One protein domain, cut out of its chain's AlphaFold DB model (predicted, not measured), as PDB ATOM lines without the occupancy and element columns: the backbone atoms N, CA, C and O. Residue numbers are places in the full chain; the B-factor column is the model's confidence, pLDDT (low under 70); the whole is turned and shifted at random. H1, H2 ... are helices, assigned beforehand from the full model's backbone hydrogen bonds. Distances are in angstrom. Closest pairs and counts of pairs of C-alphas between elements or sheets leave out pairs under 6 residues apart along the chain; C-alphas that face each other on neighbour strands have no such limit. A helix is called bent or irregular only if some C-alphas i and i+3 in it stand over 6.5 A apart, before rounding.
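What this domain is: This is residues 3 to 60 of the 64 residues of an uncharacterized protein of Pseudoalteromonas sp. S1609 (UniProt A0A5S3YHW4). With little regular structure, the printed part makes a loose, open U: residues 3 to 12 form one free arm, a winding base passes through the short H1 and on to H2, and H3 forms the other arm. The 58 printed residues hold three named helices, in the order H1, H2, H3, and no named strand; the class is all helix, with 21 residues in named elements. The whole is extended, with a radius of gyration of the C-alphas of 16.8 A and spans of 40 by 29 by 20 A.

Where its parts are: Residues 3 to 26, from C-alpha 3 at (34.012, -41.947, 24.575), hold no named element. H1 is residues 27 to 30, 5.4 A long. H2, residues 41 to 48, measures 13.2 A and is irregular: C-alphas 44 and 47 are 8.1 A apart. H3, residues 50 to 58, measures 12.5 A and ends at C-alpha 58 (16.293, -62.802, 28.430).

How they stand to each other: H1 is apart from H2 and H3. H2 and H3 meet only through their link, which is tight, with one residue. In H3 every O i to N i+4 pair is within hydrogen-bond range; in H2 1 of 4 is, beside 4 of 5 O i to N i+3 pairs, and H1 is too short for an O i to N i+4 pair.

The domain as a whole: The farthest C-alphas, of Asp 7 and Pro 47, are 44.7 A apart. Residues 39 to 60 stand free. The printed part has no cut, no link between helices is long, and no printed residue is under 70 in pLDDT.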
ATOM      1  N   TYR A   3      34.200 -40.816  25.497       94.50
ATOM      2  CA  TYR A   3      34.012 -41.947  24.575       94.50
ATOM      3  C   TYR A   3      34.178 -41.561  23.094       94.50
ATOM      4  O   TYR A   3      34.584 -42.385  22.287       94.50
ATOM      5  N   CYS A   4      33.844 -40.319  22.742       95.12
ATOM      6  CA  CYS A   4      33.975 -39.807  21.381       95.12
ATOM      7  C   CYS A   4      35.227 -38.931  21.199       95.12
ATOM      8  O   CYS A   4      35.317 -38.272  20.170       95.12
ATOM      9  N   ASP A   5      36.124 -38.849  22.194       95.81
ATOM     10  CA  ASP A   5      37.293 -37.952  22.207       95.81
ATOM     11  C   ASP A   5      36.960 -36.476  21.897       95.81
ATOM     12  O   ASP A   5      37.709 -35.766  21.229       95.81
ATOM     13  N   LEU A   6      35.805 -36.006  22.382       95.62
ATOM     14  CA  LEU A   6      35.353 -34.619  22.221       95.62
ATOM     15  C   LEU A   6      35.446 -33.842  23.532       95.62
ATOM     16  O   LEU A   6      35.253 -34.403  24.613       95.62
ATOM     17  N   ASP A   7      35.627 -32.528  23.424       96.38
ATOM     18  CA  ASP A   7      35.504 -31.612  24.555       96.38
ATOM     19  C   ASP A   7      34.043 -31.454  25.004       96.38
ATOM     20  O   ASP A   7      33.088 -31.601  24.234       96.38
ATOM     21  N   TRP A   8      33.856 -31.143  26.287       94.62
ATOM     22  CA  TRP A   8      32.535 -30.862  26.844       94.62
ATOM     23  C   TRP A   8      32.012 -29.490  26.401       94.62
ATOM     24  O   TRP A   8      32.735 -28.496  26.441       94.62
ATOM     25  N   GLN A   9      30.721 -29.423  26.070       95.00
ATOM     26  CA  GLN A   9      30.014 -28.174  25.789       95.00
ATOM     27  C   GLN A   9      28.814 -28.021  26.737       95.00
ATOM     28  O   GLN A   9      27.927 -28.877  26.722       95.00
ATOM     29  N   PRO A  10      28.725 -26.943  27.545       94.75
ATOM     30  CA  PRO A  10      27.602 -26.727  28.465       94.75
ATOM     31  C   PRO A  10      26.222 -26.764  27.789       94.75
ATOM     32  O   PRO A  10      25.253 -27.248  28.372       94.75
ATOM     33  N   GLN A  11      26.152 -26.343  26.524       94.56
ATOM     34  CA  GLN A  11      24.946 -26.331  25.696       94.56
ATOM     35  C   GLN A  11      24.340 -27.728  25.488       94.56
ATOM     36  O   GLN A  11      23.167 -27.831  25.132       94.56
ATOM     37  N   CYS A  12      25.088 -28.811  25.739       94.06
ATOM     38  CA  CYS A  12      24.541 -30.168  25.736       94.06
ATOM     39  C   CYS A  12      23.413 -30.354  26.768       94.06
ATOM     40  O   CYS A  12      22.540 -31.194  26.557       94.06
ATOM     41  N   LEU A  13      23.390 -29.564  27.850       95.75
ATOM     42  CA  LEU A  13      22.287 -29.553  28.820       95.75
ATOM     43  C   LEU A  13      21.120 -28.649  28.381       95.75
ATOM     44  O   LEU A  13      19.967 -28.927  28.710       95.75
ATOM     45  N   ASP A  14      21.399 -27.639  27.555       96.62
ATOM     46  CA  ASP A  14      20.437 -26.644  27.065       96.62
ATOM     47  C   ASP A  14      19.957 -26.916  25.627       96.62
ATOM     48  O   ASP A  14      19.538 -26.009  24.906       96.62
ATOM     49  N   PHE A  15      19.965 -28.183  25.196       95.44
ATOM     50  CA  PHE A  15      19.614 -28.592  23.824       95.44
ATOM     51  C   PHE A  15      18.257 -28.046  23.341       95.44
ATOM     52  O   PHE A  15      18.073 -27.747  22.160       95.44
ATOM     53  N   HIS A  16      17.306 -27.894  24.263       96.50
ATOM     54  CA  HIS A  16      15.952 -27.419  24.002       96.50
ATOM     55  C   HIS A  16      15.897 -25.953  23.523       96.50
ATOM     56  O   HIS A  16      14.901 -25.562  22.906       96.50
ATOM     57  N   LEU A  17      16.960 -25.167  23.749       96.94
ATOM     58  CA  LEU A  17      17.091 -23.773  23.304       96.94
ATOM     59  C   LEU A  17      17.557 -23.635  21.845       96.94
ATOM     60  O   LEU A  17      17.485 -22.544  21.282       96.94
ATOM     61  N   SER A  18      18.017 -24.718  21.209       94.50
ATOM     62  CA  SER A  18      18.493 -24.690  19.818       94.50
ATOM     63  C   SER A  18      17.418 -24.173  18.860       94.50
ATOM     64  O   SER A  18      16.285 -24.645  18.871       94.50
ATOM     65  N   THR A  19      17.746 -23.237  17.972       95.12
ATOM     66  CA  THR A  19      16.787 -22.688  16.993       95.12
ATOM     67  C   THR A  19      16.622 -23.563  15.749       95.12
ATOM     68  O   THR A  19      15.691 -23.349  14.974       95.12
ATOM     69  N   ALA A  20      17.454 -24.595  15.583       95.75
ATOM     70  CA  ALA A  20      17.429 -25.470  14.415       95.75
ATOM     71  C   ALA A  20      16.081 -26.209  14.257       95.75
ATOM     72  O   ALA A  20      15.483 -26.644  15.249       95.75
ATOM     73  N   PRO A  21      15.570 -26.384  13.024       94.75
ATOM     74  CA  PRO A  21      14.311 -27.084  12.796       94.75
ATOM     75  C   PRO A  21      14.392 -28.556  13.232       94.75
ATOM     76  O   PRO A  21      15.404 -29.223  13.041       94.75
ATOM     77  N   VAL A  22      13.294 -29.070  13.795       95.38
ATOM     78  CA  VAL A  22      13.140 -30.484  14.176       95.38
ATOM     79  C   VAL A  22      11.945 -31.054  13.421       95.38
ATOM     80  O   VAL A  22      10.807 -30.651  13.674       95.38
ATOM     81  N   SER A  23      12.215 -31.980  12.503       95.75
ATOM     82  CA  SER A  23      11.226 -32.566  11.583       95.75
ATOM     83  C   SER A  23      10.867 -34.017  11.930       95.75
ATOM     84  O   SER A  23      10.457 -34.783  11.065       95.75
ATOM     85  N   THR A  24      11.039 -34.414  13.192       95.44
ATOM     86  CA  THR A  24      10.712 -35.756  13.699       95.44
ATOM     87  C   THR A  24       9.418 -35.745  14.515       95.44
ATOM     88  O   THR A  24       9.009 -34.713  15.053       95.44
ATOM     89  N   ALA A  25       8.799 -36.916  14.691       95.81
ATOM     90  CA  ALA A  25       7.616 -37.077  15.544       95.81
ATOM     91  C   ALA A  25       7.854 -36.630  17.004       95.81
ATOM     92  O   ALA A  25       6.927 -36.228  17.702       95.81
ATOM     93  N   SER A  26       9.111 -36.634  17.455       95.00
ATOM     94  CA  SER A  26       9.520 -36.213  18.796       95.00
ATOM     95  C   SER A  26       9.711 -34.697  18.955       95.00
ATOM     96  O   SER A  26      10.160 -34.262  20.017       95.00
ATOM     97  N   LYS A  27       9.357 -33.867  17.957       96.19
ATOM     98  CA  LYS A  27       9.545 -32.400  17.965       96.19
ATOM     99  C   LYS A  27       9.153 -31.741  19.287       96.19
ATOM    100  O   LYS A  27       9.943 -30.995  19.856       96.19
ATOM    101  N   MET A  28       7.957 -32.032  19.796       94.81
ATOM    102  CA  MET A  28       7.480 -31.437  21.050       94.81
ATOM    103  C   MET A  28       8.288 -31.890  22.271       94.81
ATOM    104  O   MET A  28       8.448 -31.112  23.203       94.81
ATOM    105  N   GLN A  29       8.820 -33.115  22.274       95.75
ATOM    106  CA  GLN A  29       9.617 -33.652  23.382       95.75
ATOM    107  C   GLN A  29      11.023 -33.044  23.408       95.75
ATOM    108  O   GLN A  29      11.499 -32.662  24.471       95.75
ATOM    109  N   VAL A  30      11.663 -32.907  22.242       95.94
ATOM    110  CA  VAL A  30      13.008 -32.313  22.104       95.94
ATOM    111  C   VAL A  30      13.009 -30.820  22.462       95.94
ATOM    112  O   VAL A  30      14.024 -30.271  22.872       95.94
ATOM    113  N   ARG A  31      11.855 -30.155  22.351       96.25
ATOM    114  CA  ARG A  31      11.662 -28.740  22.703       96.25
ATOM    115  C   ARG A  31      11.341 -28.503  24.182       96.25
ATOM    116  O   ARG A  31      10.843 -27.438  24.535       96.25
ATOM    117  N   GLN A  32      11.586 -29.482  25.045       96.94
ATOM    118  CA  GLN A  32      11.433 -29.358  26.494       96.94
ATOM    119  C   GLN A  32      12.789 -29.558  27.178       96.94
ATOM    120  O   GLN A  32      13.588 -30.358  26.685       96.94
ATOM    121  N   PRO A  33      13.041 -28.907  28.331       97.19
ATOM    122  CA  PRO A  33      14.196 -29.227  29.163       97.19
ATOM    123  C   PRO A  33      14.233 -30.715  29.524       97.19
ATOM    124  O   PRO A  33      13.186 -31.377  29.566       97.19
ATOM    125  N   LEU A  34      15.422 -31.231  29.843       95.75
ATOM    126  CA  LEU A  34      15.577 -32.600  30.331       95.75
ATOM    127  C   LEU A  34      14.658 -32.839  31.537       95.75
ATOM    128  O   LEU A  34      14.652 -32.068  32.494       95.75
ATOM    129  N   ASN A  35      13.844 -33.891  31.478       95.94
ATOM    130  CA  ASN A  35      12.875 -34.202  32.522       95.94
ATOM    131  C   ASN A  35      12.579 -35.705  32.588       95.94
ATOM    132  O   ASN A  35      12.820 -36.448  31.638       95.94
ATOM    133  N   ASN A  36      12.003 -36.143  33.705       96.94
ATOM    134  CA  ASN A  36      11.652 -37.538  33.973       96.94
ATOM    135  C   ASN A  36      10.181 -37.881  33.661       96.94
ATOM    136  O   ASN A  36       9.735 -38.984  33.967       96.94
ATOM    137  N   LYS A  37       9.411 -36.986  33.019       94.94
ATOM    138  CA  LYS A  37       7.951 -37.152  32.837       94.94
ATOM    139  C   LYS A  37       7.568 -38.379  32.006       94.94
ATOM    140  O   LYS A  37       6.408 -38.790  32.034       94.94
ATOM    141  N   ALA A  38       8.485 -38.892  31.186       94.75
ATOM    142  CA  ALA A  38       8.263 -40.064  30.343       94.75
ATOM    143  C   ALA A  38       8.591 -41.395  31.044       94.75
ATOM    144  O   ALA A  38       8.142 -42.445  30.579       94.75
ATOM    145  N   ILE A  39       9.330 -41.360  32.157       95.56
ATOM    146  CA  ILE A  39       9.728 -42.562  32.891       95.56
ATOM    147  C   ILE A  39       8.472 -43.257  33.426       95.56
ATOM    148  O   ILE A  39       7.599 -42.631  34.021       95.56
ATOM    149  N   GLY A  40       8.356 -44.559  33.161       94.50
ATOM    150  CA  GLY A  40       7.250 -45.384  33.648       94.50
ATOM    151  C   GLY A  40       5.918 -45.232  32.906       94.50
ATOM    152  O   GLY A  40       4.988 -45.961  33.230       94.50
ATOM    153  N   ARG A  41       5.797 -44.375  31.877       94.75
ATOM    154  CA  ARG A  41       4.527 -44.214  31.126       94.75
ATOM    155  C   ARG A  41       3.999 -45.513  30.514       94.75
ATOM    156  O   ARG A  41       2.789 -45.682  30.385       94.75
ATOM    157  N   TRP A  42       4.895 -46.437  30.169       94.25
ATOM    158  CA  TRP A  42       4.532 -47.755  29.650       94.25
ATOM    159  C   TRP A  42       3.691 -48.571  30.645       94.25
ATOM    160  O   TRP A  42       2.904 -49.409  30.215       94.25
ATOM    161  N   LYS A  43       3.799 -48.311  31.961       93.75
ATOM    162  CA  LYS A  43       3.086 -49.059  33.012       93.75
ATOM    163  C   LYS A  43       1.565 -48.957  32.876       93.75
ATOM    164  O   LYS A  43       0.865 -49.886  33.263       93.75
ATOM    165  N   ASN A  44       1.053 -47.900  32.244       95.06
ATOM    166  CA  ASN A  44      -0.371 -47.768  31.915       95.06
ATOM    167  C   ASN A  44      -0.858 -48.842  30.927       95.06
ATOM    168  O   ASN A  44      -2.042 -49.155  30.883       95.06
ATOM    169  N   PHE A  45       0.059 -49.431  30.160       95.56
ATOM    170  CA  PHE A  45      -0.200 -50.492  29.190       95.56
ATOM    171  C   PHE A  45       0.307 -51.851  29.678       95.56
ATOM    172  O   PHE A  45       0.330 -52.802  28.903       95.56
ATOM    173  N   LYS A  46       0.693 -51.968  30.959       93.38
ATOM    174  CA  LYS A  46       1.291 -53.178  31.542       93.38
ATOM    175  C   LYS A  46       0.546 -54.477  31.188       93.38
ATOM    176  O   LYS A  46       1.249 -55.423  30.829       93.38
ATOM    177  N   PRO A  47      -0.807 -54.542  31.188       94.88
ATOM    178  CA  PRO A  47      -1.536 -55.755  30.797       94.88
ATOM    179  C   PRO A  47      -1.208 -56.285  29.392       94.88
ATOM    180  O   PRO A  47      -1.424 -57.461  29.124       94.88
ATOM    181  N   TYR A  48      -0.658 -55.445  28.513       96.12
ATOM    182  CA  TYR A  48      -0.392 -55.742  27.104       96.12
ATOM    183  C   TYR A  48       1.110 -55.797  26.765       96.12
ATOM    184  O   TYR A  48       1.480 -55.687  25.603       96.12
ATOM    185  N   THR A  49       1.999 -55.928  27.761       95.25
ATOM    186  CA  THR A  49       3.469 -55.821  27.567       95.25
ATOM    187  C   THR A  49       4.256 -57.093  27.901       95.25
ATOM    188  O   THR A  49       5.484 -57.050  27.975       95.25
ATOM    189  N   ASN A  50       3.581 -58.230  28.101       94.44
ATOM    190  CA  ASN A  50       4.216 -59.465  28.584       94.44
ATOM    191  C   ASN A  50       5.334 -59.969  27.658       94.44
ATOM    192  O   ASN A  50       6.438 -60.217  28.134       94.44
ATOM    193  N   GLU A  51       5.092 -60.030  26.348       96.00
ATOM    194  CA  GLU A  51       6.092 -60.489  25.371       96.00
ATOM    195  C   GLU A  51       7.354 -59.614  25.389       96.00
ATOM    196  O   GLU A  51       8.478 -60.117  25.437       96.00
ATOM    197  N   ALA A  52       7.177 -58.289  25.435       95.50
ATOM    198  CA  ALA A  52       8.287 -57.346  25.531       95.50
ATOM    199  C   ALA A  52       9.065 -57.516  26.846       95.50
ATOM    200  O   ALA A  52      10.296 -57.469  26.851       95.50
ATOM    201  N   LYS A  53       8.364 -57.755  27.964       94.81
ATOM    202  CA  LYS A  53       8.993 -57.997  29.268       94.81
ATOM    203  C   LYS A  53       9.838 -59.270  29.256       94.81
ATOM    204  O   LYS A  53      10.976 -59.241  29.718       94.81
ATOM    205  N   GLU A  54       9.310 -60.369  28.729       95.81
ATOM    206  CA  GLU A  54      10.046 -61.634  28.623       95.81
ATOM    207  C   GLU A  54      11.279 -61.507  27.728       95.81
ATOM    208  O   GLU A  54      12.348 -62.019  28.071       95.81
ATOM    209  N   TYR A  55      11.153 -60.797  26.604       96.38
ATOM    210  CA  TYR A  55      12.275 -60.514  25.715       96.38
ATOM    211  C   TYR A  55      13.395 -59.753  26.437       96.38
ATOM    212  O   TYR A  55      14.552 -60.170  26.385       96.38
ATOM    213  N   LEU A  56      13.058 -58.680  27.158       96.25
ATOM    214  CA  LEU A  56      14.036 -57.857  27.876       96.25
ATOM    215  C   LEU A  56      14.723 -58.630  29.015       96.25
ATOM    216  O   LEU A  56      15.944 -58.551  29.153       96.25
ATOM    217  N   LEU A  57      13.979 -59.455  29.760       96.25
ATOM    218  CA  LEU A  57      14.548 -60.297  30.821       96.25
ATOM    219  C   LEU A  57      15.561 -61.321  30.280       96.25
ATOM    220  O   LEU A  57      16.597 -61.536  30.905       96.25
ATOM    221  N   LYS A  58      15.322 -61.907  29.095       97.56
ATOM    222  CA  LYS A  58      16.293 -62.802  28.430       97.56
ATOM    223  C   LYS A  58      17.599 -62.090  28.067       97.56
ATOM    224  O   LYS A  58      18.642 -62.733  28.018       97.56
ATOM    225  N   GLN A  59      17.550 -60.778  27.836       97.31
ATOM    226  CA  GLN A  59      18.723 -59.938  27.569       97.31
ATOM    227  C   GLN A  59      19.380 -59.402  28.854       97.31
ATOM    228  O   GLN A  59      20.234 -58.524  28.785       97.31
ATOM    229  N   SER A  60      18.998 -59.915  30.031       96.00
ATOM    230  CA  SER A  60      19.468 -59.438  31.343       96.00
ATOM    231  C   SER A  60      19.130 -57.967  31.632       96.00
ATOM    232  O   SER A  60      19.807 -57.315  32.427       96.00
TER     233      SER A  60